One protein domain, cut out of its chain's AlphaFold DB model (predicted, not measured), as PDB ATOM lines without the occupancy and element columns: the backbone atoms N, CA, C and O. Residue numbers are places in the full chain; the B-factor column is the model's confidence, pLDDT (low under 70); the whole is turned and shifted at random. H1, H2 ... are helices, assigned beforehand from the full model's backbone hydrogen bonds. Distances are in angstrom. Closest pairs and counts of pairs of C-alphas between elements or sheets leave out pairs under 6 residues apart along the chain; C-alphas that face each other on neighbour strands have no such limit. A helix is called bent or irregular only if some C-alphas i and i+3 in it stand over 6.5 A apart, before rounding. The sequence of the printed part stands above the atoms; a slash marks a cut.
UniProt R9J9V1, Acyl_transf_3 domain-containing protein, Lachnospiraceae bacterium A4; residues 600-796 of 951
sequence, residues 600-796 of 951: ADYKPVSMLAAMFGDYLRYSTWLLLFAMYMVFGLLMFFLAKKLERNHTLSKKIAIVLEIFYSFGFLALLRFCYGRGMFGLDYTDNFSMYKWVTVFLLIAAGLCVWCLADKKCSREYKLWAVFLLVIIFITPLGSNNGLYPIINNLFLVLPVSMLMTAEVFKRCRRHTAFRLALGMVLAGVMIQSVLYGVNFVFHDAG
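Overview. This is residues 600 to 796 of the 951 residues of the protein "Acyl_transf_3 domain-containing protein" of Lachnospiraceae bacterium A4 (UniProt R9J9V1). A long bent helix, H1, runs along the longest axis; its second arm, H1b, and H2 make a long helical hairpin, while H3 crosses H1 near the bend and makes the core. H4 and H6 pack on H3 and on each other, H7 crosses both H3 and H1b, and H5 is a short turn near H3 and H4. The printed part has 197 residues with seven named helices, H1 to H7 in chain order, and no named strand; the class is all helix. H1b, H2, H3, H4, H6 and H7 form an up-and-down bundle, each running against the one before it, with mostly crossed packing. The whole is compact, with a radius of gyration of the C-alphas of 19.0 A and spans of 66 by 44 by 27 A.

Arrangement. H1, residues 604 to 644, was assigned as one helix by its hydrogen bonds but is bent: C-alphas 617 and 620 are 6.5 A apart. Its arms, H1a (604 to 617) and H1b (620 to 644), stand at a shallow tilt of 34 degrees, only just short of steep. H1b and H2, residues 650 to 673, form a hairpin at a shallow tilt of 12 degrees, opposite ways; their closest C-alphas, of Ala 639 and Ala 653, are 6.5 A apart. The hub is H3, residues 685 to 707, irregular with C-alphas 686 and 689 7.7 A apart. Residues 621 to 622 of H1b touch H3, closest at the C-alphas of Leu 622 and Val 693, 5.8 A. H3 and H4, residues 713 to 728, form a hairpin at a steep tilt of 41 degrees, with the C-alphas of Cys 702 and Ala 719 closest at 4.5 A. H5, residues 738 to 741, is close to H3 but not clearly touching, at 6.9 A between the C-alphas of Val 691 and Ile 741. H6, residues 747 to 761, touches H3, closest at the C-alphas of Ala 698 and Ser 751, 5.7 A. H7, residues 766 to 789, touches H3 at a steep tilt of 41 degrees, with the C-alphas of Trp 690 and Val 779 closest at 5.5 A. Residues 766 to 775 of H7 touch H1b, closest at the C-alphas of Gly 632 and Ala 767, 5.0 A. Every O i to N i+4 pair is within hydrogen-bond range in H1a, H1b, H4, H6 and H7, against 18 of 20 in H2 and 17 of 19 in H3; H5 is too short for such a pair.

Along the chain. H1a begins at C-alpha 604 (4.738, -10.539, -69.833), and H7 ends at C-alpha 789 (34.592, -16.465, -55.462). From first to last C-alpha H1b measures 36.1 A, H2 35.5 A, H7 34.4 A and H3 34.1 A.

Size, cuts and confidence. The two C-alphas farthest apart, of Ala 600 and His 646, are 66.9 A apart. The printed part has no cut, and the link from H2 to H3, 11 residues, is long. Confidence is under 70 at residues 600 to 602 and 647 to 648.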
ATOM      1  N   ALA A 600      10.501 -11.172 -78.308       59.47
ATOM      2  CA  ALA A 600       9.587 -12.194 -77.785       59.47
ATOM      3  C   ALA A 600       9.810 -12.528 -76.296       59.47
ATOM      4  O   ALA A 600       8.840 -12.754 -75.569       59.47
ATOM      5  N   ASP A 601      11.059 -12.487 -75.827       58.38
ATOM      6  CA  ASP A 601      11.418 -12.807 -74.441       58.38
ATOM      7  C   ASP A 601      10.981 -11.734 -73.434       58.38
ATOM      8  O   ASP A 601      10.822 -12.031 -72.250       58.38
ATOM      9  N   TYR A 602      10.694 -10.515 -73.897       63.44
ATOM     10  CA  TYR A 602      10.243  -9.407 -73.053       63.44
ATOM     11  C   TYR A 602       8.718  -9.338 -72.887       63.44
ATOM     12  O   TYR A 602       8.201  -8.437 -72.220       63.44
ATOM     13  N   LYS A 603       7.969 -10.294 -73.449       74.25
ATOM     14  CA  LYS A 603       6.517 -10.350 -73.268       74.25
ATOM     15  C   LYS A 603       6.169 -10.752 -71.822       74.25
ATOM     16  O   LYS A 603       6.770 -11.667 -71.265       74.25
ATOM     17  N   PRO A 604       5.136 -10.161 -71.194       73.62
ATOM     18  CA  PRO A 604       4.738 -10.539 -69.833       73.62
ATOM     19  C   PRO A 604       4.456 -12.043 -69.660       73.62
ATOM     20  O   PRO A 604       4.736 -12.618 -68.609       73.62
ATOM     21  N   VAL A 605       3.932 -12.695 -70.704       76.62
ATOM     22  CA  VAL A 605       3.622 -14.134 -70.700       76.62
ATOM     23  C   VAL A 605       4.890 -14.992 -70.693       76.62
ATOM     24  O   VAL A 605       4.947 -15.954 -69.928       76.62
ATOM     25  N   SER A 606       5.913 -14.649 -71.486       78.00
ATOM     26  CA  SER A 606       7.186 -15.390 -71.511       78.00
ATOM     27  C   SER A 606       7.937 -15.232 -70.191       78.00
ATOM     28  O   SER A 606       8.410 -16.227 -69.645       78.00
ATOM     29  N   MET A 607       7.952 -14.026 -69.609       80.31
ATOM     30  CA  MET A 607       8.541 -13.777 -68.286       80.31
ATOM     31  C   MET A 607       7.881 -14.632 -67.189       80.31
ATOM     32  O   MET A 607       8.567 -15.260 -66.380       80.31
ATOM     33  N   LEU A 608       6.543 -14.705 -67.173       82.19
ATOM     34  CA  LEU A 608       5.801 -15.546 -66.225       82.19
ATOM     35  C   LEU A 608       6.057 -17.039 -66.457       82.19
ATOM     36  O   LEU A 608       6.253 -17.783 -65.492       82.19
ATOM     37  N   ALA A 609       6.070 -17.480 -67.717       83.88
ATOM     38  CA  ALA A 609       6.343 -18.868 -68.075       83.88
ATOM     39  C   ALA A 609       7.759 -19.293 -67.658       83.88
ATOM     40  O   ALA A 609       7.916 -20.369 -67.084       83.88
ATOM     41  N   ALA A 610       8.765 -18.435 -67.858       82.00
ATOM     42  CA  ALA A 610      10.136 -18.674 -67.413       82.00
ATOM     43  C   ALA A 610      10.219 -18.805 -65.882       82.00
ATOM     44  O   ALA A 610      10.761 -19.783 -65.366       82.00
ATOM     45  N   MET A 611       9.599 -17.873 -65.146       86.12
ATOM     46  CA  MET A 611       9.577 -17.891 -63.679       86.12
ATOM     47  C   MET A 611       8.946 -19.178 -63.117       86.12
ATOM     48  O   MET A 611       9.538 -19.854 -62.273       86.12
ATOM     49  N   PHE A 612       7.734 -19.534 -63.559       88.31
ATOM     50  CA  PHE A 612       7.048 -20.734 -63.065       88.31
ATOM     51  C   PHE A 612       7.659 -22.032 -63.604       88.31
ATOM     52  O   PHE A 612       7.638 -23.048 -62.901       88.31
ATOM     53  N   GLY A 613       8.239 -21.996 -64.807       88.81
ATOM     54  CA  GLY A 613       8.961 -23.111 -65.410       88.81
ATOM     55  C   GLY A 613      10.115 -23.584 -64.532       88.81
ATOM     56  O   GLY A 613      10.225 -24.781 -64.259       88.81
ATOM     57  N   ASP A 614      10.908 -22.655 -63.993       88.81
ATOM     58  CA  ASP A 614      12.011 -22.985 -63.087       88.81
ATOM     59  C   ASP A 614      11.529 -23.577 -61.759       88.81
ATOM     60  O   ASP A 614      12.051 -24.604 -61.309       88.81
ATOM     61  N   TYR A 615      10.489 -23.001 -61.145       92.00
ATOM     62  CA  TYR A 615       9.905 -23.569 -59.927       92.00
ATOM     63  C   TYR A 615       9.432 -25.010 -60.135       92.00
ATOM     64  O   TYR A 615       9.703 -25.876 -59.298       92.00
ATOM     65  N   LEU A 616       8.757 -25.284 -61.254       92.06
ATOM     66  CA  LEU A 616       8.257 -26.616 -61.572       92.06
ATOM     67  C   LEU A 616       9.405 -27.588 -61.858       92.06
ATOM     68  O   LEU A 616       9.456 -28.666 -61.261       92.06
ATOM     69  N   ARG A 617      10.364 -27.193 -62.703       91.50
ATOM     70  CA  ARG A 617      11.510 -28.025 -63.097       91.50
ATOM     71  C   ARG A 617      12.335 -28.456 -61.886       91.50
ATOM     72  O   ARG A 617      12.680 -29.635 -61.754       91.50
ATOM     73  N   TYR A 618      12.623 -27.524 -60.980       91.81
ATOM     74  CA  TYR A 618      13.479 -27.776 -59.820       91.81
ATOM     75  C   TYR A 618      12.729 -28.267 -58.573       91.81
ATOM     76  O   TYR A 618      13.370 -28.697 -57.612       91.81
ATOM     77  N   SER A 619      11.391 -28.320 -58.598       92.56
ATOM     78  CA  SER A 619      10.592 -28.971 -57.545       92.56
ATOM     79  C   SER A 619      10.937 -30.454 -57.359       92.56
ATOM     80  O   SER A 619      10.821 -30.985 -56.255       92.56
ATOM     81  N   THR A 620      11.451 -31.110 -58.402       93.38
ATOM     82  CA  THR A 620      11.943 -32.495 -58.369       93.38
ATOM     83  C   THR A 620      13.019 -32.715 -57.296       93.38
ATOM     84  O   THR A 620      12.978 -33.712 -56.573       93.38
ATOM     85  N   TRP A 621      13.926 -31.752 -57.104       94.50
ATOM     86  CA  TRP A 621      14.938 -31.802 -56.043       94.50
ATOM     87  C   TRP A 621      14.325 -31.647 -54.651       94.50
ATOM     88  O   TRP A 621      14.725 -32.337 -53.712       94.50
ATOM     89  N   LEU A 622      13.313 -30.786 -54.508       94.00
ATOM     90  CA  LEU A 622      12.573 -30.660 -53.253       94.00
ATOM     91  C   LEU A 622      11.843 -31.965 -52.903       94.00
ATOM     92  O   LEU A 622      11.894 -32.396 -51.749       94.00
ATOM     93  N   LEU A 623      11.207 -32.615 -53.883       93.12
ATOM     94  CA  LEU A 623      10.542 -33.907 -53.697       93.12
ATOM     95  C   LEU A 623      11.527 -34.976 -53.219       93.12
ATOM     96  O   LEU A 623      11.202 -35.737 -52.311       93.12
ATOM     97  N   LEU A 624      12.751 -34.993 -53.751       93.19
ATOM     98  CA  LEU A 624      13.805 -35.898 -53.298       93.19
ATOM     99  C   LEU A 624      14.144 -35.703 -51.808       93.19
ATOM    100  O   LEU A 624      14.158 -36.670 -51.042       93.19
ATOM    101  N   PHE A 625      14.346 -34.458 -51.363       93.69
ATOM    102  CA  PHE A 625      14.575 -34.165 -49.944       93.69
ATOM    103  C   PHE A 625      13.355 -34.486 -49.071       93.69
ATOM    104  O   PHE A 625      13.507 -34.969 -47.946       93.69
ATOM    105  N   ALA A 626      12.142 -34.267 -49.587       92.31
ATOM    106  CA  ALA A 626      10.904 -34.611 -48.898       92.31
ATOM    107  C   ALA A 626      10.746 -36.132 -48.728       92.31
ATOM    108  O   ALA A 626      10.409 -36.583 -47.633       92.31
ATOM    109  N   MET A 627      11.057 -36.936 -49.750       92.75
ATOM    110  CA  MET A 627      11.055 -38.403 -49.661       92.75
ATOM    111  C   MET A 627      12.046 -38.898 -48.606       92.75
ATOM    112  O   MET A 627      11.697 -39.711 -47.748       92.75
ATOM    113  N   TYR A 628      13.260 -38.345 -48.597       93.06
ATOM    114  CA  TYR A 628      14.270 -38.667 -47.592       93.06
ATOM    115  C   TYR A 628      13.839 -38.262 -46.165       93.06
ATOM    116  O   TYR A 628      14.093 -38.974 -45.185       93.06
ATOM    117  N   MET A 629      13.126 -37.143 -46.025       92.50
ATOM    118  CA  MET A 629      12.517 -36.730 -44.761       92.50
ATOM    119  C   MET A 629      11.422 -37.705 -44.303       92.50
ATOM    120  O   MET A 629      11.401 -38.080 -43.129       92.50
ATOM    121  N   VAL A 630      10.532 -38.135 -45.204       92.31
ATOM    122  CA  VAL A 630       9.464 -39.110 -44.911       92.31
ATOM    123  C   VAL A 630      10.057 -40.449 -44.476       92.31
ATOM    124  O   VAL A 630       9.634 -40.993 -43.454       92.31
ATOM    125  N   PHE A 631      11.093 -40.933 -45.167       91.19
ATOM    126  CA  PHE A 631      11.827 -42.135 -44.772       91.19
ATOM    127  C   PHE A 631      12.379 -42.025 -43.343       91.19
ATOM    128  O   PHE A 631      12.173 -42.918 -42.521       91.19
ATOM    129  N   GLY A 632      12.998 -40.891 -42.997       89.69
ATOM    130  CA  GLY A 632      13.480 -40.639 -41.636       89.69
ATOM    131  C   GLY A 632      12.364 -40.581 -40.589       89.69
ATOM    132  O   GLY A 632      12.533 -41.064 -39.468       89.69
ATOM    133  N   LEU A 633      11.206 -40.003 -40.929       89.50
ATOM    134  CA  LEU A 633      10.047 -39.963 -40.032       89.50
ATOM    135  C   LEU A 633       9.511 -41.371 -39.746       89.50
ATOM    136  O   LEU A 633       9.240 -41.672 -38.582       89.50
ATOM    137  N   LEU A 634       9.410 -42.228 -40.768       89.44
ATOM    138  CA  LEU A 634       9.005 -43.632 -40.628       89.44
ATOM    139  C   LEU A 634      10.020 -44.431 -39.803       89.44
ATOM    140  O   LEU A 634       9.633 -45.121 -38.860       89.44
ATOM    141  N   MET A 635      11.316 -44.267 -40.091       87.12
ATOM    142  CA  MET A 635      12.400 -44.921 -39.356       87.12
ATOM    143  C   MET A 635      12.360 -44.567 -37.864       87.12
ATOM    144  O   MET A 635      12.347 -45.458 -37.015       87.12
ATOM    145  N   PHE A 636      12.286 -43.278 -37.514       87.19
ATOM    146  CA  PHE A 636      12.255 -42.860 -36.108       87.19
ATOM    147  C   PHE A 636      10.929 -43.162 -35.414       87.19
ATOM    148  O   PHE A 636      10.905 -43.327 -34.193       87.19
ATOM    149  N   PHE A 637       9.825 -43.241 -36.158       86.00
ATOM    150  CA  PHE A 637       8.558 -43.725 -35.621       86.00
ATOM    151  C   PHE A 637       8.658 -45.207 -35.237       86.00
ATOM    152  O   PHE A 637       8.316 -45.563 -34.107       86.00
ATOM    153  N   LEU A 638       9.194 -46.046 -36.128       84.69
ATOM    154  CA  LEU A 638       9.384 -47.474 -35.878       84.69
ATOM    155  C   LEU A 638      10.382 -47.715 -34.738       84.69
ATOM    156  O   LEU A 638      10.087 -48.480 -33.823       84.69
ATOM    157  N   ALA A 639      11.507 -46.993 -34.731       81.62
ATOM    158  CA  ALA A 639      12.512 -47.075 -33.672       81.62
ATOM    159  C   ALA A 639      11.928 -46.727 -32.294       81.62
ATOM    160  O   ALA A 639      12.138 -47.467 -31.338       81.62
ATOM    161  N   LYS A 640      11.123 -45.657 -32.190       80.69
ATOM    162  CA  LYS A 640      10.437 -45.297 -30.935       80.69
ATOM    163  C   LYS A 640       9.376 -46.314 -30.523       80.69
ATOM    164  O   LYS A 640       9.174 -46.527 -29.331       80.69
ATOM    165  N   LYS A 641       8.681 -46.925 -31.487       82.25
ATOM    166  CA  LYS A 641       7.705 -47.992 -31.216       82.25
ATOM    167  C   LYS A 641       8.402 -49.232 -30.642       82.25
ATOM    168  O   LYS A 641       7.944 -49.767 -29.639       82.25
ATOM    169  N   LEU A 642       9.533 -49.634 -31.222       79.00
ATOM    170  CA  LEU A 642      10.360 -50.756 -30.761       79.00
ATOM    171  C   LEU A 642      11.068 -50.472 -29.424       79.00
ATOM    172  O   LEU A 642      11.193 -51.376 -28.601       79.00
ATOM    173  N   GLU A 643      11.494 -49.230 -29.174       77.69
ATOM    174  CA  GLU A 643      12.029 -48.798 -27.872       77.69
ATOM    175  C   GLU A 643      10.951 -48.896 -26.781       77.69
ATOM    176  O   GLU A 643      11.200 -49.430 -25.703       77.69
ATOM    177  N   ARG A 644       9.723 -48.441 -27.076       76.38
ATOM    178  CA  ARG A 644       8.586 -48.518 -26.143       76.38
ATOM    179  C   ARG A 644       8.183 -49.958 -25.817       76.38
ATOM    180  O   ARG A 644       7.739 -50.212 -24.704       76.38
ATOM    181  N   ASN A 645       8.370 -50.880 -26.756       78.81
ATOM    182  CA  ASN A 645       8.113 -52.308 -26.565       78.81
ATOM    183  C   ASN A 645       9.286 -53.051 -25.885       78.81
ATOM    184  O   ASN A 645       9.314 -54.275 -25.907       78.81
ATOM    185  N   HIS A 646      10.271 -52.339 -25.315       70.75
ATOM    186  CA  HIS A 646      11.485 -52.881 -24.674       70.75
ATOM    187  C   HIS A 646      12.396 -53.751 -25.565       70.75
ATOM    188  O   HIS A 646      13.425 -54.239 -25.107       70.75
ATOM    189  N   THR A 647      12.084 -53.877 -26.853       68.81
ATOM    190  CA  THR A 647      12.874 -54.616 -27.849       68.81
ATOM    191  C   THR A 647      14.149 -53.899 -28.309       68.81
ATOM    192  O   THR A 647      15.062 -54.554 -28.801       68.81
ATOM    193  N   LEU A 648      14.243 -52.568 -28.171       68.50
ATOM    194  CA  LEU A 648      15.381 -51.781 -28.672       68.50
ATOM    195  C   LEU A 648      16.007 -50.913 -27.571       68.50
ATOM    196  O   LEU A 648      15.319 -50.141 -26.906       68.50
ATOM    197  N   SER A 649      17.333 -50.986 -27.412       74.50
ATOM    198  CA  SER A 649      18.073 -50.128 -26.476       74.50
ATOM    199  C   SER A 649      18.156 -48.680 -26.970       74.50
ATOM    200  O   SER A 649      18.400 -48.418 -28.148       74.50
ATOM    201  N   LYS A 650      18.087 -47.721 -26.040       73.19
ATOM    202  CA  LYS A 650      18.234 -46.278 -26.298       73.19
ATOM    203  C   LYS A 650      19.547 -45.901 -27.007       73.19
ATOM    204  O   LYS A 650      19.598 -44.896 -27.711       73.19
ATOM    205  N   LYS A 651      20.607 -46.711 -26.860       77.19
ATOM    206  CA  LYS A 651      21.882 -46.528 -27.583       77.19
ATOM    207  C   LYS A 651      21.717 -46.727 -29.097       77.19
ATOM    208  O   LYS A 651      22.316 -45.987 -29.867       77.19
ATOM    209  N   ILE A 652      20.869 -47.666 -29.516       76.25
ATOM    210  CA  ILE A 652      20.627 -47.980 -30.932       76.25
ATOM    211  C   ILE A 652      19.850 -46.844 -31.612       76.25
ATOM    212  O   ILE A 652      20.152 -46.492 -32.747       76.25
ATOM    213  N   ALA A 653      18.920 -46.189 -30.908       72.50
ATOM    214  CA  ALA A 653      18.208 -45.022 -31.437       72.50
ATOM    215  C   ALA A 653      19.156 -43.858 -31.798       72.50
ATOM    216  O   ALA A 653      18.971 -43.212 -32.827       72.50
ATOM    217  N   ILE A 654      20.204 -43.624 -30.999       78.94
ATOM    218  CA  ILE A 654      21.236 -42.611 -31.292       78.94
ATOM    219  C   ILE A 654      22.065 -43.018 -32.519       78.94
ATOM    220  O   ILE A 654      22.347 -42.181 -33.374       78.94
ATOM    221  N   VAL A 655      22.419 -44.302 -32.639       83.94
ATOM    222  CA  VAL A 655      23.127 -44.828 -33.820       83.94
ATOM    223  C   VAL A 655      22.294 -44.639 -35.090       83.94
ATOM    224  O   VAL A 655      22.838 -44.223 -36.107       83.94
ATOM    225  N   LEU A 656      20.974 -44.847 -35.028       83.38
ATOM    226  CA  LEU A 656      20.068 -44.584 -36.152       83.38
ATOM    227  C   LEU A 656      20.006 -43.094 -36.525       83.38
ATOM    228  O   LEU A 656      19.955 -42.774 -37.709       83.38
ATOM    229  N   GLU A 657      20.041 -42.171 -35.557       81.25
ATOM    230  CA  GLU A 657      20.106 -40.726 -35.844       81.25
ATOM    231  C   GLU A 657      21.414 -40.337 -36.553       81.25
ATOM    232  O   GLU A 657      21.400 -39.539 -37.498       81.25
ATOM    233  N   ILE A 658      22.536 -40.925 -36.132       85.25
ATOM    234  CA  ILE A 658      23.844 -40.741 -36.771       85.25
ATOM    235  C   ILE A 658      23.827 -41.329 -38.186       85.25
ATOM    236  O   ILE A 658      24.183 -40.636 -39.136       85.25
ATOM    237  N   PHE A 659      23.354 -42.568 -38.344       88.44
ATOM    238  CA  PHE A 659      23.262 -43.242 -39.639       88.44
ATOM    239  C   PHE A 659      22.353 -42.493 -40.615       88.44
ATOM    240  O   PHE A 659      22.738 -42.283 -41.762       88.44
ATOM    241  N   TYR A 660      21.189 -42.017 -40.151       89.56
ATOM    242  CA  TYR A 660      20.326 -41.142 -40.939       89.56
ATOM    243  C   TYR A 660      21.126 -39.927 -41.409       89.56
ATOM    244  O   TYR A 660      21.254 -39.731 -42.609       89.56
ATOM    245  N   SER A 661      21.770 -39.191 -40.499       85.06
ATOM    246  CA  SER A 661      22.570 -38.006 -40.846       85.06
ATOM    247  C   SER A 661      23.675 -38.301 -41.879       85.06
ATOM    248  O   SER A 661      23.847 -37.525 -42.816       85.06
ATOM    249  N   PHE A 662      24.372 -39.439 -41.781       88.25
ATOM    250  CA  PHE A 662      25.339 -39.876 -42.801       88.25
ATOM    251  C   PHE A 662      24.680 -40.233 -44.140       88.25
ATOM    252  O   PHE A 662      25.226 -39.915 -45.195       88.25
ATOM    253  N   GLY A 663      23.479 -40.815 -44.124       90.12
ATOM    254  CA  GLY A 663      22.686 -41.067 -45.328       90.12
ATOM    255  C   GLY A 663      22.366 -39.793 -46.121       90.12
ATOM    256  O   GLY A 663      22.229 -39.851 -47.341       90.12
ATOM    257  N   PHE A 664      22.324 -38.625 -45.470       89.44
ATOM    258  CA  PHE A 664      22.182 -37.354 -46.181       89.44
ATOM    259  C   PHE A 664      23.420 -37.014 -47.016       89.44
ATOM    260  O   PHE A 664      23.277 -36.457 -48.097       89.44
ATOM    261  N   LEU A 665      24.629 -37.387 -46.582       89.25
ATOM    262  CA  LEU A 665      25.841 -37.196 -47.388       89.25
ATOM    263  C   LEU A 665      25.807 -38.056 -48.657       89.25
ATOM    264  O   LEU A 665      26.192 -37.585 -49.727       89.25
ATOM    265  N   ALA A 666      25.281 -39.281 -48.566       91.69
ATOM    266  CA  ALA A 666      25.041 -40.119 -49.739       91.69
ATOM    267  C   ALA A 666      24.013 -39.475 -50.686       91.69
ATOM    268  O   ALA A 666      24.229 -39.436 -51.898       91.69
ATOM    269  N   LEU A 667      22.944 -38.886 -50.135       92.62
ATOM    270  CA  LEU A 667      21.971 -38.123 -50.917       92.62
ATOM    271  C   LEU A 667      22.611 -36.905 -51.597       92.62
ATOM    272  O   LEU A 667      22.374 -36.680 -52.777       92.62
ATOM    273  N   LEU A 668      23.464 -36.153 -50.897       90.75
ATOM    274  CA  LEU A 668      24.200 -35.030 -51.485       90.75
ATOM    275  C   LEU A 668      25.123 -35.484 -52.616       90.75
ATOM    276  O   LEU A 668      25.162 -34.835 -53.659       90.75
ATOM    277  N   ARG A 669      25.825 -36.612 -52.451       92.44
ATOM    278  CA  ARG A 669      26.670 -37.193 -53.506       92.44
ATOM    279  C   ARG A 669      25.853 -37.629 -54.723       92.44
ATOM    280  O   ARG A 669      26.339 -37.494 -55.850       92.44
ATOM    281  N   PHE A 670      24.637 -38.132 -54.509       93.56
ATOM    282  CA  PHE A 670      23.686 -38.439 -55.576       93.56
ATOM    283  C   PHE A 670      23.201 -37.163 -56.279       93.56
ATOM    284  O   PHE A 670      23.275 -37.084 -57.503       93.56
ATOM    285  N   CYS A 671      22.787 -36.141 -55.523       93.00
ATOM    286  CA  CYS A 671      22.390 -34.841 -56.069       93.00
ATOM    287  C   CYS A 671      23.516 -34.209 -56.896       93.00
ATOM    288  O   CYS A 671      23.266 -33.741 -58.002       93.00
ATOM    289  N   TYR A 672      24.759 -34.258 -56.406       91.81
ATOM    290  CA  TYR A 672      25.945 -33.823 -57.146       91.81
ATOM    291  C   TYR A 672      26.118 -34.616 -58.451       91.81
ATOM    292  O   TYR A 672      26.196 -34.032 -59.525       91.81
ATOM    293  N   GLY A 673      26.079 -35.954 -58.386       91.69
ATOM    294  CA  GLY A 673      26.243 -36.819 -59.563       91.69
ATOM    295  C   GLY A 673      25.139 -36.684 -60.619       91.69
ATOM    296  O   GLY A 673      25.366 -36.998 -61.781       91.69
ATOM    297  N   ARG A 674      23.952 -36.202 -60.234       93.00
ATOM    298  CA  ARG A 674      22.826 -35.916 -61.141       93.00
ATOM    299  C   ARG A 674      22.758 -34.442 -61.559       93.00
ATOM    300  O   ARG A 674      21.778 -34.029 -62.173       93.00
ATOM    301  N   GLY A 675      23.782 -33.655 -61.230       91.81
ATOM    302  CA  GLY A 675      23.915 -32.269 -61.665       91.81
ATOM    303  C   GLY A 675      22.987 -31.296 -60.939       91.81
ATOM    304  O   GLY A 675      22.513 -30.344 -61.555       91.81
ATOM    305  N   MET A 676      22.686 -31.506 -59.654       93.12
ATOM    306  CA  MET A 676      21.964 -30.509 -58.849       93.12
ATOM    307  C   MET A 676      22.832 -29.281 -58.544       93.12
ATOM    308  O   MET A 676      22.303 -28.183 -58.470       93.12
ATOM    309  N   PHE A 677      24.138 -29.451 -58.345       92.31
ATOM    310  CA  PHE A 677      25.075 -28.357 -58.071       92.31
ATOM    311  C   PHE A 677      26.494 -28.764 -58.474       92.31
ATOM    312  O   PHE A 677      26.787 -29.957 -58.568       92.31
ATOM    313  N   GLY A 678      27.353 -27.772 -58.703       89.94
ATOM    314  CA  GLY A 678      28.784 -27.933 -58.965       89.94
ATOM    315  C   GLY A 678      29.627 -27.347 -57.834       89.94
ATOM    316  O   GLY A 678      29.100 -26.683 -56.947       89.94
ATOM    317  N   LEU A 679      30.935 -27.609 -57.866       89.31
ATOM    318  CA  LEU A 679      31.912 -27.000 -56.949       89.31
ATOM    319  C   LEU A 679      32.706 -25.861 -57.606       89.31
ATOM    320  O   LEU A 679      33.615 -25.318 -56.986       89.31
ATOM    321  N   ASP A 680      32.365 -25.516 -58.849       87.69
ATOM    322  CA  ASP A 680      32.865 -24.320 -59.509       87.69
ATOM    323  C   ASP A 680      32.050 -23.108 -59.048       87.69
ATOM    324  O   ASP A 680      30.905 -22.904 -59.452       87.69
ATOM    325  N   TYR A 681      32.644 -22.331 -58.146       87.06
ATOM    326  CA  TYR A 681      32.035 -21.140 -57.558       87.06
ATOM    327  C   TYR A 681      32.241 -19.878 -58.402       87.06
ATOM    328  O   TYR A 681      31.859 -18.797 -57.959       87.06
ATOM    329  N   THR A 682      32.838 -20.000 -59.591       86.94
ATOM    330  CA  THR A 682      32.930 -18.906 -60.567       86.94
ATOM    331  C   THR A 682      31.701 -18.831 -61.475       86.94
ATOM    332  O   THR A 682      31.514 -17.831 -62.159       86.94
ATOM    333  N   ASP A 683      30.818 -19.834 -61.404       88.50
ATOM    334  CA  ASP A 683      29.587 -19.913 -62.182       88.50
ATOM    335  C   ASP A 683      28.319 -19.982 -61.304       88.50
ATOM    336  O   ASP A 683      28.292 -20.529 -60.191       88.50
ATOM    337  N   ASN A 684      27.222 -19.453 -61.850       89.62
ATOM    338  CA  ASN A 684      25.892 -19.411 -61.244       89.62
ATOM    339  C   ASN A 684      25.314 -20.810 -60.972       89.62
ATOM    340  O   ASN A 684      24.487 -20.977 -60.064       89.62
ATOM    341  N   PHE A 685      25.752 -21.834 -61.715       90.88
ATOM    342  CA  PHE A 685      25.290 -23.214 -61.553       90.88
ATOM    343  C   PHE A 685      25.487 -23.766 -60.134       90.88
ATOM    344  O   PHE A 685      24.673 -24.570 -59.669       90.88
ATOM    345  N   SER A 686      26.536 -23.328 -59.428       89.00
ATOM    346  CA  SER A 686      26.838 -23.761 -58.056       89.00
ATOM    347  C   SER A 686      25.715 -23.443 -57.059       89.00
ATOM    348  O   SER A 686      25.437 -24.248 -56.165       89.00
ATOM    349  N   MET A 687      25.007 -22.319 -57.237       93.00
ATOM    350  CA  MET A 687      23.991 -21.839 -56.290       93.00
ATOM    351  C   MET A 687      22.547 -21.925 -56.808       93.00
ATOM    352  O   MET A 687      21.639 -22.185 -56.015       93.00
ATOM    353  N   TYR A 688      22.303 -21.770 -58.117       94.44
ATOM    354  CA  TYR A 688      20.962 -21.474 -58.657       94.44
ATOM    355  C   TYR A 688      19.871 -22.462 -58.210       94.44
ATOM    356  O   TYR A 688      18.802 -22.092 -57.707       94.44
ATOM    357  N   LYS A 689      20.156 -23.762 -58.331       94.75
ATOM    358  CA  LYS A 689      19.217 -24.837 -57.976       94.75
ATOM    359  C   LYS A 689      19.009 -24.950 -56.466       94.75
ATOM    360  O   LYS A 689      17.882 -25.178 -56.027       94.75
ATOM    361  N   TRP A 690      20.056 -24.736 -55.665       94.81
ATOM    362  CA  TRP A 690      19.951 -24.694 -54.202       94.81
ATOM    363  C   TRP A 690      19.017 -23.582 -53.742       94.81
ATOM    364  O   TRP A 690      18.124 -23.819 -52.924       94.81
ATOM    365  N   VAL A 691      19.191 -22.380 -54.290       96.06
ATOM    366  CA  VAL A 691      18.365 -21.228 -53.926       96.06
ATOM    367  C   VAL A 691      16.925 -21.413 -54.404       96.06
ATOM    368  O   VAL A 691      15.993 -21.081 -53.674       96.06
ATOM    369  N   THR A 692      16.709 -22.037 -55.563       95.44
ATOM    370  CA  THR A 692      15.353 -22.363 -56.031       95.44
ATOM    371  C   THR A 692      14.644 -23.346 -55.094       95.44
ATOM    372  O   THR A 692      13.494 -23.121 -54.707       95.44
ATOM    373  N   VAL A 693      15.336 -24.401 -54.644       95.69
ATOM    374  CA  VAL A 693      14.808 -25.320 -53.617       95.69
ATOM    375  C   VAL A 693      14.501 -24.564 -52.322       95.69
ATOM    376  O   VAL A 693      13.452 -24.787 -51.715       95.69
ATOM    377  N   PHE A 694      15.365 -23.630 -51.912       96.94
ATOM    378  CA  PHE A 694      15.105 -22.770 -50.760       96.94
ATOM    379  C   PHE A 694      13.841 -21.911 -50.935       96.94
ATOM    380  O   PHE A 694      13.030 -21.852 -50.012       96.94
ATOM    381  N   LEU A 695      13.634 -21.284 -52.095       97.00
ATOM    382  CA  LEU A 695      12.450 -20.464 -52.372       97.00
ATOM    383  C   LEU A 695      11.156 -21.285 -52.289       97.00
ATOM    384  O   LEU A 695      10.178 -20.833 -51.692       97.00
ATOM    385  N   LEU A 696      11.162 -22.522 -52.800       96.12
ATOM    386  CA  LEU A 696      10.030 -23.445 -52.663       96.12
ATOM    387  C   LEU A 696       9.771 -23.821 -51.195       96.12
ATOM    388  O   LEU A 696       8.622 -23.846 -50.750       96.12
ATOM    389  N   ILE A 697      10.830 -24.061 -50.412       95.81
ATOM    390  CA  ILE A 697      10.724 -24.297 -48.964       95.81
ATOM    391  C   ILE A 697      10.147 -23.062 -48.259       95.81
ATOM    392  O   ILE A 697       9.250 -23.203 -47.428       95.81
ATOM    393  N   ALA A 698      10.620 -21.858 -48.588       96.81
ATOM    394  CA  ALA A 698      10.131 -20.603 -48.025       96.81
ATOM    395  C   ALA A 698       8.639 -20.387 -48.330       96.81
ATOM    396  O   ALA A 698       7.864 -20.083 -47.420       96.81
ATOM    397  N   ALA A 699       8.212 -20.635 -49.572       96.00
ATOM    398  CA  ALA A 699       6.805 -20.591 -49.959       96.00
ATOM    399  C   ALA A 699       5.971 -21.625 -49.178       96.00
ATOM    400  O   ALA A 699       4.932 -21.284 -48.608       96.00
ATOM    401  N   GLY A 700       6.462 -22.864 -49.050       94.88
ATOM    402  CA  GLY A 700       5.822 -23.913 -48.251       94.88
ATOM    403  C   GLY A 700       5.688 -23.548 -46.766       94.88
ATOM    404  O   GLY A 700       4.633 -23.762 -46.165       94.88
ATOM    405  N   LEU A 701       6.715 -22.927 -46.175       95.12
ATOM    406  CA  LEU A 701       6.678 -22.404 -44.803       95.12
ATOM    407  C   LEU A 701       5.640 -21.286 -44.646       95.12
ATOM    408  O   LEU A 701       4.958 -21.225 -43.617       95.12
ATOM    409  N   CYS A 702       5.484 -20.428 -45.656       96.50
ATOM    410  CA  CYS A 702       4.464 -19.384 -45.667       96.50
ATOM    411  C   CYS A 702       3.052 -19.976 -45.700       96.50
ATOM    412  O   CYS A 702       2.225 -19.621 -44.857       96.50
ATOM    413  N   VAL A 703       2.796 -20.937 -46.593       95.31
ATOM    414  CA  VAL A 703       1.502 -21.636 -46.687       95.31
ATOM    415  C   VAL A 703       1.172 -22.358 -45.380       95.31
ATOM    416  O   VAL A 703       0.077 -22.186 -44.838       95.31
ATOM    417  N   TRP A 704       2.133 -23.093 -44.812       93.69
ATOM    418  CA  TRP A 704       1.975 -23.738 -43.505       93.69
ATOM    419  C   TRP A 704       1.609 -22.727 -42.410       93.69
ATOM    420  O   TRP A 704       0.700 -22.966 -41.611       93.69
ATOM    421  N   CYS A 705       2.282 -21.575 -42.378       93.50
ATOM    422  CA  CYS A 705       2.040 -20.557 -41.364       93.50
ATOM    423  C   CYS A 705       0.636 -19.943 -41.463       93.50
ATOM    424  O   CYS A 705      -0.003 -19.705 -40.432       93.50
ATOM    425  N   LEU A 706       0.143 -19.718 -42.684       92.88
ATOM    426  CA  LEU A 706      -1.207 -19.211 -42.929       92.88
ATOM    427  C   LEU A 706      -2.278 -20.230 -42.515       92.88
ATOM    428  O   LEU A 706      -3.238 -19.853 -41.829       92.88
ATOM    429  N   ALA A 707      -2.071 -21.508 -42.853       91.88
ATOM    430  CA  ALA A 707      -2.985 -22.605 -42.540       91.88
ATOM    431  C   ALA A 707      -3.055 -22.930 -41.036       91.88
ATOM    432  O   ALA A 707      -4.124 -23.248 -40.509       91.88
ATOM    433  N   ASP A 708      -1.940 -22.825 -40.306       87.69
ATOM    434  CA  ASP A 708      -1.905 -23.174 -38.886       87.69
ATOM    435  C   ASP A 708      -2.661 -22.143 -38.024       87.69
ATOM    436  O   ASP A 708      -2.306 -20.961 -37.915       87.69
ATOM    437  N   LYS A 709      -3.710 -22.601 -37.330       84.44
ATOM    438  CA  LYS A 709      -4.508 -21.782 -36.402       84.44
ATOM    439  C   LYS A 709      -3.696 -21.289 -35.198       84.44
ATOM    440  O   LYS A 709      -4.034 -20.254 -34.634       84.44
ATOM    441  N   LYS A 710      -2.620 -21.986 -34.814       84.56
ATOM    442  CA  LYS A 710      -1.770 -21.634 -33.661       84.56
ATOM    443  C   LYS A 710      -0.673 -20.620 -34.003       84.56
ATOM    444  O   LYS A 710       0.059 -20.178 -33.114       84.56
ATOM    445  N   CYS A 711      -0.463 -20.291 -35.279       85.94
ATOM    446  CA  CYS A 711       0.513 -19.276 -35.681       85.94
ATOM    447  C   CYS A 711       0.046 -17.876 -35.271       85.94
ATOM    448  O   CYS A 711      -1.108 -17.508 -35.485       85.94
ATOM    449  N   SER A 712       0.946 -17.090 -34.669       88.00
ATOM    450  CA  SER A 712       0.600 -15.728 -34.252       88.00
ATOM    451  C   SER A 712       0.357 -14.841 -35.476       88.00
ATOM    452  O   SER A 712       0.987 -15.045 -36.517       88.00
ATOM    453  N   ARG A 713      -0.466 -13.801 -35.313       88.62
ATOM    454  CA  ARG A 713      -0.776 -12.821 -36.364       88.62
ATOM    455  C   ARG A 713       0.466 -12.238 -37.044       88.62
ATOM    456  O   ARG A 713       0.461 -12.108 -38.259       88.62
ATOM    457  N   GLU A 714       1.536 -11.944 -36.301       91.06
ATOM    458  CA  GLU A 714       2.764 -11.374 -36.883       91.06
ATOM    459  C   GLU A 714       3.428 -12.300 -37.908       91.06
ATOM    460  O   GLU A 714       3.835 -11.846 -38.970       91.06
ATOM    461  N   TYR A 715       3.511 -13.597 -37.604       91.62
ATOM    462  CA  TYR A 715       4.080 -14.598 -38.511       91.62
ATOM    463  C   TYR A 715       3.200 -14.800 -39.747       91.62
ATOM    464  O   TYR A 715       3.722 -14.923 -40.849       91.62
ATOM    465  N   LYS A 716       1.871 -14.778 -39.576       93.06
ATOM    466  CA  LYS A 716       0.927 -14.840 -40.700       93.06
ATOM    467  C   LYS A 716       1.059 -13.628 -41.611       93.06
ATOM    468  O   LYS A 716       1.031 -13.779 -42.823       93.06
ATOM    469  N   LEU A 717       1.247 -12.442 -41.037       94.31
ATOM    470  CA  LEU A 717       1.466 -11.225 -41.806       94.31
ATOM    471  C   LEU A 717       2.774 -11.298 -42.608       94.31
ATOM    472  O   LEU A 717       2.764 -11.031 -43.807       94.31
ATOM    473  N   TRP A 718       3.872 -11.729 -41.978       95.81
ATOM    474  CA  TRP A 718       5.136 -11.983 -42.676       95.81
ATOM    475  C   TRP A 718       4.992 -13.012 -43.801       95.81
ATOM    476  O   TRP A 718       5.543 -12.798 -44.874       95.81
ATOM    477  N   ALA A 719       4.213 -14.077 -43.599       96.44
ATOM    478  CA  ALA A 719       3.956 -15.080 -44.631       96.44
ATOM    479  C   ALA A 719       3.322 -14.475 -45.897       96.44
ATOM    480  O   ALA A 719       3.722 -14.823 -47.004       96.44
ATOM    481  N   VAL A 720       2.368 -13.545 -45.745       96.50
ATOM    482  CA  VAL A 720       1.761 -12.848 -46.896       96.50
ATOM    483  C   VAL A 720       2.784 -11.942 -47.580       96.50
ATOM    484  O   VAL A 720       2.898 -11.987 -48.800       96.50
ATOM    485  N   PHE A 721       3.559 -11.162 -46.816       96.69
ATOM    486  CA  PHE A 721       4.620 -10.320 -47.381       96.69
ATOM    487  C   PHE A 721       5.626 -11.136 -48.198       96.69
ATOM    488  O   PHE A 721       5.932 -10.766 -49.325       96.69
ATOM    489  N   LEU A 722       6.109 -12.252 -47.650       97.06
ATOM    490  CA  LEU A 722       7.094 -13.109 -48.306       97.06
ATOM    491  C   LEU A 722       6.552 -13.718 -49.598       97.06
ATOM    492  O   LEU A 722       7.240 -13.650 -50.608       97.06
ATOM    493  N   LEU A 723       5.328 -14.259 -49.593       96.69
ATOM    494  CA  LEU A 723       4.717 -14.800 -50.813       96.69
ATOM    495  C   LEU A 723       4.599 -13.730 -51.898       96.69
ATOM    496  O   LEU A 723       4.970 -13.979 -53.040       96.69
ATOM    497  N   VAL A 724       4.142 -12.529 -51.535       95.94
ATOM    498  CA  VAL A 724       4.043 -11.418 -52.484       95.94
ATOM    499  C   VAL A 724       5.425 -11.061 -53.037       95.94
ATOM    500  O   VAL A 724       5.585 -11.050 -54.250       95.94
ATOM    501  N   ILE A 725       6.443 -10.867 -52.188       95.69
ATOM    502  CA  ILE A 725       7.815 -10.536 -52.621       95.69
ATOM    503  C   ILE A 725       8.393 -11.614 -53.548       95.69
ATOM    504  O   ILE A 725       8.950 -11.272 -54.591       95.69
ATOM    505  N   ILE A 726       8.244 -12.896 -53.193       94.81
ATOM    506  CA  ILE A 726       8.769 -14.029 -53.971       94.81
ATOM    507  C   ILE A 726       8.235 -14.002 -55.406       94.81
ATOM    508  O   ILE A 726       9.009 -14.201 -56.336       94.81
ATOM    509  N   PHE A 727       6.943 -13.718 -55.590       91.38
ATOM    510  CA  PHE A 727       6.313 -13.774 -56.909       91.38
ATOM    511  C   PHE A 727       6.381 -12.472 -57.707       91.38
ATOM    512  O   PHE A 727       6.351 -12.538 -58.931       91.38
ATOM    513  N   ILE A 728       6.469 -11.302 -57.066       92.06
ATOM    514  CA  ILE A 728       6.502 -10.028 -57.804       92.06
ATOM    515  C   ILE A 728       7.909  -9.577 -58.187       92.06
ATOM    516  O   ILE A 728       8.058  -8.872 -59.174       92.06
ATOM    517  N   THR A 729       8.943  -9.955 -57.426       91.31
ATOM    518  CA  THR A 729      10.318  -9.490 -57.692       91.31
ATOM    519  C   THR A 729      10.842  -9.914 -59.072       91.31
ATOM    520  O   THR A 729      11.521  -9.105 -59.701       91.31
ATOM    521  N   PRO A 730      10.544 -11.129 -59.577       89.25
ATOM    522  CA  PRO A 730      10.932 -11.521 -60.933       89.25
ATOM    523  C   PRO A 730      10.196 -10.772 -62.053       89.25
ATOM    524  O   PRO A 730      10.669 -10.765 -63.188       89.25
ATOM    525  N   LEU A 731       9.046 -10.150 -61.768       84.75
ATOM    526  CA  LEU A 731       8.224  -9.516 -62.796       84.75
ATOM    527  C   LEU A 731       8.926  -8.281 -63.375       84.75
ATOM    528  O   LEU A 731       9.398  -7.414 -62.642       84.75
ATOM    529  N   GLY A 732       8.960  -8.190 -64.707       75.88
ATOM    530  CA  GLY A 732       9.629  -7.100 -65.423       75.88
ATOM    531  C   GLY A 732      11.088  -7.369 -65.791       75.88
ATOM    532  O   GLY A 732      11.789  -6.431 -66.174       75.88
ATOM    533  N   SER A 733      11.543  -8.619 -65.666       80.00
ATOM    534  CA  SER A 733      12.854  -9.106 -66.099       80.00
ATOM    535  C   SER A 733      12.702 -10.417 -66.874       80.00
ATOM    536  O   SER A 733      11.862 -11.245 -66.532       80.00
ATOM    537  N   ASN A 734      13.542 -10.630 -67.884       78.81
ATOM    538  CA  ASN A 734      13.656 -11.888 -68.632       78.81
ATOM    539  C   ASN A 734      14.640 -12.889 -67.985       78.81
ATOM    540  O   ASN A 734      14.811 -13.994 -68.484       78.81
ATOM    541  N   ASN A 735      15.226 -12.555 -66.830       84.81
ATOM    542  CA  ASN A 735      16.229 -13.384 -66.149       84.81
ATOM    543  C   ASN A 735      15.630 -14.438 -65.191       84.81
ATOM    544  O   ASN A 735      16.221 -14.731 -64.153       84.81
ATOM    545  N   GLY A 736      14.442 -14.983 -65.464       88.00
ATOM    546  CA  GLY A 736      13.838 -16.044 -64.638       88.00
ATOM    547  C   GLY A 736      13.813 -15.718 -63.133       88.00
ATOM    548  O   GLY A 736      13.276 -14.690 -62.724       88.00
ATOM    549  N   LEU A 737      14.409 -16.574 -62.291       92.56
ATOM    550  CA  LEU A 737      14.447 -16.385 -60.828       92.56
ATOM    551  C   LEU A 737      15.615 -15.522 -60.323       92.56
ATOM    552  O   LEU A 737      15.660 -15.193 -59.134       92.56
ATOM    553  N   TYR A 738      16.540 -15.101 -61.184       93.00
ATOM    554  CA  TYR A 738      17.691 -14.299 -60.766       93.00
ATOM    555  C   TYR A 738      17.331 -13.002 -60.010       93.00
ATOM    556  O   TYR A 738      18.036 -12.691 -59.047       93.00
ATOM    557  N   PRO A 739      16.257 -12.248 -60.341       93.19
ATOM    558  CA  PRO A 739      15.888 -11.051 -59.581       93.19
ATOM    559  C   PRO A 739      15.502 -11.335 -58.123       93.19
ATOM    560  O   PRO A 739      15.916 -10.600 -57.231       93.19
ATOM    561  N   ILE A 740      14.745 -12.411 -57.853       94.50
ATOM    562  CA  ILE A 740      14.385 -12.774 -56.473       94.50
ATOM    563  C   ILE A 740      15.579 -13.362 -55.716       94.50
ATOM    564  O   ILE A 740      15.733 -13.083 -54.528       94.50
ATOM    565  N   ILE A 741      16.462 -14.105 -56.394       95.31
ATOM    566  CA  ILE A 741      17.730 -14.584 -55.816       95.31
ATOM    567  C   ILE A 741      18.604 -13.396 -55.384       95.31
ATOM    568  O   ILE A 741      19.161 -13.412 -54.288       95.31
ATOM    569  N   ASN A 742      18.636 -12.334 -56.194       94.19
ATOM    570  CA  ASN A 742      19.365 -11.098 -55.905       94.19
ATOM    571  C   ASN A 742      18.734 -10.252 -54.775       94.19
ATOM    572  O   ASN A 742      19.321  -9.278 -54.316       94.19
ATOM    573  N   ASN A 743      17.520 -10.594 -54.324       94.50
ATOM    574  CA  ASN A 743      16.740  -9.802 -53.375       94.50
ATOM    575  C   ASN A 743      16.160 -10.656 -52.235       94.50
ATOM    576  O   ASN A 743      14.968 -10.642 -51.912       94.50
ATOM    577  N   LEU A 744      17.039 -11.417 -51.587       96.06
ATOM    578  CA  LEU A 744      16.679 -12.276 -50.462       96.06
ATOM    579  C   LEU A 744      16.737 -11.581 -49.094       96.06
ATOM    580  O   LEU A 744      16.462 -12.239 -48.087       96.06
ATOM    581  N   PHE A 745      17.025 -10.273 -49.053       94.75
ATOM    582  CA  PHE A 745      17.235  -9.489 -47.826       94.75
ATOM    583  C   PHE A 745      16.118  -9.657 -46.798       94.75
ATOM    584  O   PHE A 745      16.391  -9.776 -45.619       94.75
ATOM    585  N   LEU A 746      14.849  -9.728 -47.215       94.94
ATOM    586  CA  LEU A 746      13.741 -10.026 -46.296       94.94
ATOM    587  C   LEU A 746      13.340 -11.500 -46.304       94.94
ATOM    588  O   LEU A 746      13.036 -12.064 -45.249       94.94
ATOM    589  N   VAL A 747      13.322 -12.132 -47.478       96.69
ATOM    590  CA  VAL A 747      12.786 -13.488 -47.647       96.69
ATOM    591  C   VAL A 747      13.577 -14.500 -46.823       96.69
ATOM    592  O   VAL A 747      12.982 -15.285 -46.078       96.69
ATOM    593  N   LEU A 748      14.907 -14.463 -46.897       95.94
ATOM    594  CA  LEU A 748      15.777 -15.424 -46.225       95.94
ATOM    595  C   LEU A 748      15.744 -15.311 -44.687       95.94
ATOM    596  O   LEU A 748      15.397 -16.307 -44.037       95.94
ATOM    597  N   PRO A 749      16.006 -14.149 -44.055       95.06
ATOM    598  CA  PRO A 749      15.997 -14.047 -42.592       95.06
ATOM    599  C   PRO A 749      14.603 -14.232 -41.979       95.06
ATOM    600  O   PRO A 749      14.482 -14.837 -40.907       95.06
ATOM    601  N   VAL A 750      13.531 -13.793 -42.647       95.06
ATOM    602  CA  VAL A 750      12.161 -14.029 -42.161       95.06
ATOM    603  C   VAL A 750      11.764 -15.503 -42.316       95.06
ATOM    604  O   VAL A 750      11.178 -16.075 -41.393       95.06
ATOM    605  N   SER A 751      12.172 -16.187 -43.390       95.38
ATOM    606  CA  SER A 751      11.993 -17.646 -43.502       95.38
ATOM    607  C   SER A 751      12.759 -18.403 -42.415       95.38
ATOM    608  O   SER A 751      12.257 -19.392 -41.873       95.38
ATOM    609  N   MET A 752      13.943 -17.925 -42.015       92.94
ATOM    610  CA  MET A 752      14.678 -18.491 -40.876       92.94
ATOM    611  C   MET A 752      13.952 -18.272 -39.543       92.94
ATOM    612  O   MET A 752      13.922 -19.172 -38.696       92.94
ATOM    613  N   LEU A 753      13.306 -17.116 -39.357       91.62
ATOM    614  CA  LEU A 753      12.435 -16.852 -38.207       91.62
ATOM    615  C   LEU A 753      11.266 -17.855 -38.158       91.62
ATOM    616  O   LEU A 753      10.950 -18.374 -37.081       91.62
ATOM    617  N   MET A 754      10.648 -18.153 -39.303       91.88
ATOM    618  CA  MET A 754       9.554 -19.128 -39.423       91.88
ATOM    619  C   MET A 754      10.046 -20.559 -39.180       91.88
ATOM    620  O   MET A 754       9.452 -21.279 -38.377       91.88
ATOM    621  N   THR A 755      11.184 -20.943 -39.762       91.94
ATOM    622  CA  THR A 755      11.840 -22.240 -39.527       91.94
ATOM    623  C   THR A 755      12.128 -22.460 -38.041       91.94
ATOM    624  O   THR A 755      11.835 -23.528 -37.496       91.94
ATOM    625  N   ALA A 756      12.631 -21.442 -37.336       89.00
ATOM    626  CA  ALA A 756      12.890 -21.528 -35.900       89.00
ATOM    627  C   ALA A 756      11.608 -21.771 -35.076       89.00
ATOM    628  O   ALA A 756      11.649 -22.464 -34.052       89.00
ATOM    629  N   GLU A 757      10.468 -21.227 -35.510       87.56
ATOM    630  CA  GLU A 757       9.167 -21.473 -34.880       87.56
ATOM    631  C   GLU A 757       8.638 -22.881 -35.200       87.56
ATOM    632  O   GLU A 757       8.185 -23.580 -34.287       87.56
ATOM    633  N   VAL A 758       8.786 -23.362 -36.441       88.69
ATOM    634  CA  VAL A 758       8.460 -24.753 -36.808       88.69
ATOM    635  C   VAL A 758       9.292 -25.736 -35.986       88.69
ATOM    636  O   VAL A 758       8.746 -26.666 -35.396       88.69
ATOM    637  N   PHE A 759      10.603 -25.518 -35.860       89.19
ATOM    638  CA  PHE A 759      11.494 -26.388 -35.082       89.19
ATOM    639  C   PHE A 759      11.112 -26.458 -33.605       89.19
ATOM    640  O   PHE A 759      11.263 -27.507 -32.970       89.19
ATOM    641  N   LYS A 760      10.588 -25.359 -33.054       84.69
ATOM    642  CA  LYS A 760      10.067 -25.328 -31.688       84.69
ATOM    643  C   LYS A 760       8.809 -26.192 -31.548       84.69
ATOM    644  O   LYS A 760       8.691 -26.908 -30.553       84.69
ATOM    645  N   ARG A 761       7.896 -26.151 -32.525       82.50
ATOM    646  CA  ARG A 761       6.643 -26.933 -32.529       82.50
ATOM    647  C   ARG A 761       6.888 -28.416 -32.809       82.50
ATOM    648  O   ARG A 761       6.373 -29.271 -32.096       82.50
ATOM    649  N   CYS A 762       7.762 -28.721 -33.761       82.06
ATOM    650  CA  CYS A 762       8.094 -30.074 -34.203       82.06
ATOM    651  C   CYS A 762       9.266 -30.698 -33.428       82.06
ATOM    652  O   CYS A 762       9.965 -31.567 -33.946       82.06
ATOM    653  N   ARG A 763       9.492 -30.306 -32.165       75.69
ATOM    654  CA  ARG A 763      10.648 -30.762 -31.365       75.69
ATOM    655  C   ARG A 763      10.751 -32.289 -31.243       75.69
ATOM    656  O   ARG A 763      11.847 -32.808 -31.056       75.69
ATOM    657  N   ARG A 764       9.625 -33.005 -31.352       72.50
ATOM    658  CA  ARG A 764       9.550 -34.476 -31.283       72.50
ATOM    659  C   ARG A 764       9.908 -35.187 -32.599       72.50
ATOM    660  O   ARG A 764      10.179 -36.388 -32.558       72.50
ATOM    661  N   HIS A 765       9.939 -34.468 -33.722       82.75
ATOM    662  CA  HIS A 765      10.229 -34.996 -35.057       82.75
ATOM    663  C   HIS A 765      11.685 -34.686 -35.432       82.75
ATOM    664  O   HIS A 765      11.996 -33.618 -35.959       82.75
ATOM    665  N   THR A 766      12.606 -35.595 -35.100       81.31
ATOM    666  CA  THR A 766      14.044 -35.390 -35.345       81.31
ATOM    667  C   THR A 766      14.384 -35.392 -36.839       81.31
ATOM    668  O   THR A 766      15.076 -34.478 -37.271       81.31
ATOM    669  N   ALA A 767      13.821 -36.311 -37.637       86.56
ATOM    670  CA  ALA A 767      14.064 -36.384 -39.086       86.56
ATOM    671  C   ALA A 767      13.737 -35.077 -39.814       86.56
ATOM    672  O   ALA A 767      14.572 -34.571 -40.549       86.56
ATOM    673  N   PHE A 768      12.573 -34.481 -39.532       88.06
ATOM    674  CA  PHE A 768      12.185 -33.184 -40.092       88.06
ATOM    675  C   PHE A 768      13.236 -32.097 -39.815       88.06
ATOM    676  O   PHE A 768      13.646 -31.373 -40.717       88.06
ATOM    677  N   ARG A 769      13.696 -31.994 -38.559       89.00
ATOM    678  CA  ARG A 769      14.670 -30.967 -38.154       89.00
ATOM    679  C   ARG A 769      16.041 -31.198 -38.780       89.00
ATOM    680  O   ARG A 769      16.683 -30.224 -39.159       89.00
ATOM    681  N   LEU A 770      16.474 -32.455 -38.876       87.25
ATOM    682  CA  LEU A 770      17.736 -32.817 -39.514       87.25
ATOM    683  C   LEU A 770      17.674 -32.555 -41.020       87.25
ATOM    684  O   LEU A 770      18.497 -31.798 -41.514       87.25
ATOM    685  N   ALA A 771      16.683 -33.096 -41.733       90.69
ATOM    686  CA  ALA A 771      16.561 -32.933 -43.182       90.69
ATOM    687  C   ALA A 771      16.467 -31.454 -43.584       90.69
ATOM    688  O   ALA A 771      17.277 -30.985 -44.381       90.69
ATOM    689  N   LEU A 772      15.551 -30.688 -42.972       91.88
ATOM    690  CA  LEU A 772      15.427 -29.259 -43.265       91.88
ATOM    691  C   LEU A 772      16.694 -28.491 -42.866       91.88
ATOM    692  O   LEU A 772      17.174 -27.661 -43.629       91.88
ATOM    693  N   GLY A 773      17.263 -28.780 -41.692       90.94
ATOM    694  CA  GLY A 773      18.487 -28.129 -41.226       90.94
ATOM    695  C   GLY A 773      19.683 -28.367 -42.150       90.94
ATOM    696  O   GLY A 773      20.432 -27.431 -42.412       90.94
ATOM    697  N   MET A 774      19.837 -29.583 -42.677       90.56
ATOM    698  CA  MET A 774      20.927 -29.933 -43.588       90.56
ATOM    699  C   MET A 774      20.740 -29.329 -44.985       90.56
ATOM    700  O   MET A 774      21.710 -28.836 -45.552       90.56
ATOM    701  N   VAL A 775      19.510 -29.287 -45.517       93.44
ATOM    702  CA  VAL A 775      19.222 -28.585 -46.784       93.44
ATOM    703  C   VAL A 775      19.533 -27.095 -46.650       93.44
ATOM    704  O   VAL A 775      20.246 -26.545 -47.483       93.44
ATOM    705  N   LEU A 776      19.076 -26.447 -45.573       93.81
ATOM    706  CA  LEU A 776      19.363 -25.031 -45.325       93.81
ATOM    707  C   LEU A 776      20.860 -24.762 -45.120       93.81
ATOM    708  O   LEU A 776      21.363 -23.749 -45.599       93.81
ATOM    709  N   ALA A 777      21.581 -25.668 -44.454       91.00
ATOM    710  CA  ALA A 777      23.034 -25.580 -44.340       91.00
ATOM    711  C   ALA A 777      23.717 -25.700 -45.713       91.00
ATOM    712  O   ALA A 777      24.621 -24.922 -45.997       91.00
ATOM    713  N   GLY A 778      23.256 -26.613 -46.576       90.81
ATOM    714  CA  GLY A 778      23.732 -26.742 -47.956       90.81
ATOM    715  C   GLY A 778      23.546 -25.453 -48.757       90.81
ATOM    716  O   GLY A 778      24.508 -24.966 -49.344       90.81
ATOM    717  N   VAL A 779      22.353 -24.848 -48.684       94.31
ATOM    718  CA  VAL A 779      22.058 -23.545 -49.306       94.31
ATOM    719  C   VAL A 779      23.027 -22.480 -48.803       94.31
ATOM    720  O   VAL A 779      23.657 -21.812 -49.616       94.31
ATOM    721  N   MET A 780      23.188 -22.334 -47.483       92.25
ATOM    722  CA  MET A 780      24.077 -21.319 -46.907       92.25
ATOM    723  C   MET A 780      25.539 -21.523 -47.320       92.25
ATOM    724  O   MET A 780      26.190 -20.558 -47.706       92.25
ATOM    725  N   ILE A 781      26.051 -22.759 -47.272       87.88
ATOM    726  CA  ILE A 781      27.446 -23.069 -47.620       87.88
ATOM    727  C   ILE A 781      27.714 -22.767 -49.096       87.88
ATOM    728  O   ILE A 781      28.651 -22.034 -49.400       87.88
ATOM    729  N   GLN A 782      26.883 -23.289 -50.000       91.44
ATOM    730  CA  GLN A 782      27.054 -23.102 -51.445       91.44
ATOM    731  C   GLN A 782      26.947 -21.626 -51.831       91.44
ATOM    732  O   GLN A 782      27.782 -21.117 -52.568       91.44
ATOM    733  N   SER A 783      25.985 -20.914 -51.244       92.81
ATOM    734  CA  SER A 783      25.788 -19.483 -51.483       92.81
ATOM    735  C   SER A 783      26.955 -18.631 -50.989       92.81
ATOM    736  O   SER A 783      27.346 -17.694 -51.670       92.81
ATOM    737  N   VAL A 784      27.518 -18.931 -49.811       87.12
ATOM    738  CA  VAL A 784      28.668 -18.186 -49.271       87.12
ATOM    739  C   VAL A 784      29.926 -18.451 -50.091       87.12
ATOM    740  O   VAL A 784      30.664 -17.515 -50.378       87.12
ATOM    741  N   LEU A 785      30.172 -19.701 -50.489       84.38
ATOM    742  CA  LEU A 785      31.319 -20.041 -51.334       84.38
ATOM    743  C   LEU A 785      31.205 -19.406 -52.723       84.38
ATOM    744  O   LEU A 785      32.198 -18.870 -53.212       84.38
ATOM    745  N   TYR A 786      30.002 -19.388 -53.298       89.06
ATOM    746  CA  TYR A 786      29.685 -18.612 -54.495       89.06
ATOM    747  C   TYR A 786      29.986 -17.126 -54.279       89.06
ATOM    748  O   TYR A 786      30.833 -16.572 -54.965       89.06
ATOM    749  N   GLY A 787      29.404 -16.492 -53.257       86.06
ATOM    750  CA  GLY A 787      29.596 -15.061 -53.022       86.06
ATOM    751  C   GLY A 787      31.052 -14.669 -52.798       86.06
ATOM    752  O   GLY A 787      31.451 -13.582 -53.201       86.06
ATOM    753  N   VAL A 788      31.863 -15.539 -52.190       83.94
ATOM    754  CA  VAL A 788      33.297 -15.287 -52.009       83.94
ATOM    755  C   VAL A 788      34.060 -15.319 -53.331       83.94
ATOM    756  O   VAL A 788      34.953 -14.496 -53.452       83.94
ATOM    757  N   ASN A 789      33.751 -16.213 -54.277       82.94
ATOM    758  CA  ASN A 789      34.592 -16.465 -55.462       82.94
ATOM    759  C   ASN A 789      34.019 -15.943 -56.789       82.94
ATOM    760  O   ASN A 789      34.770 -15.781 -57.749       82.94
ATOM    761  N   PHE A 790      32.710 -15.728 -56.867       89.00
ATOM    762  CA  PHE A 790      32.036 -15.323 -58.091       89.00
ATOM    763  C   PHE A 790      32.369 -13.874 -58.445       89.00
ATOM    764  O   PHE A 790      32.200 -12.976 -57.619       89.00
ATOM    765  N   VAL A 791      32.783 -13.652 -59.691       88.94
ATOM    766  CA  VAL A 791      33.010 -12.326 -60.274       88.94
ATOM    767  C   VAL A 791      32.265 -12.275 -61.604       88.94
ATOM    768  O   VAL A 791      32.476 -13.117 -62.476       88.94
ATOM    769  N   PHE A 792      31.368 -11.302 -61.746       90.94
ATOM    770  CA  PHE A 792      30.477 -11.190 -62.899       90.94
ATOM    771  C   PHE A 792      31.269 -10.957 -64.202       90.94
ATOM    772  O   PHE A 792      32.063 -10.023 -64.264       90.94
ATOM    773  N   HIS A 793      31.081 -11.828 -65.204       88.62
ATOM    774  CA  HIS A 793      31.759 -11.818 -66.519       88.62
ATOM    775  C   HIS A 793      33.310 -11.744 -66.497       88.62
ATOM    776  O   HIS A 793      33.945 -11.379 -67.490       88.62
ATOM    777  N   ASP A 794      33.950 -12.113 -65.382       85.88
ATOM    778  CA  ASP A 794      35.416 -12.112 -65.257       85.88
ATOM    779  C   ASP A 794      35.907 -13.250 -64.350       85.88
ATOM    780  O   ASP A 794      36.572 -13.050 -63.325       85.88
ATOM    781  N   ALA A 795      35.524 -14.478 -64.710       83.56
ATOM    782  CA  ALA A 795      35.946 -15.681 -64.005       83.56
ATOM    783  C   ALA A 795      37.484 -15.771 -63.973       83.56
ATOM    784  O   ALA A 795      38.151 -15.696 -65.001       83.56
ATOM    785  N   GLY A 796      38.058 -15.911 -62.775       80.62
ATOM    786  CA  GLY A 796      39.513 -15.961 -62.570       80.62
ATOM    787  C   GLY A 796      40.162 -14.632 -62.159       80.62
ATOM    788  O   GLY A 796      41.274 -14.657 -61.630       80.62
TER     789      GLY A 796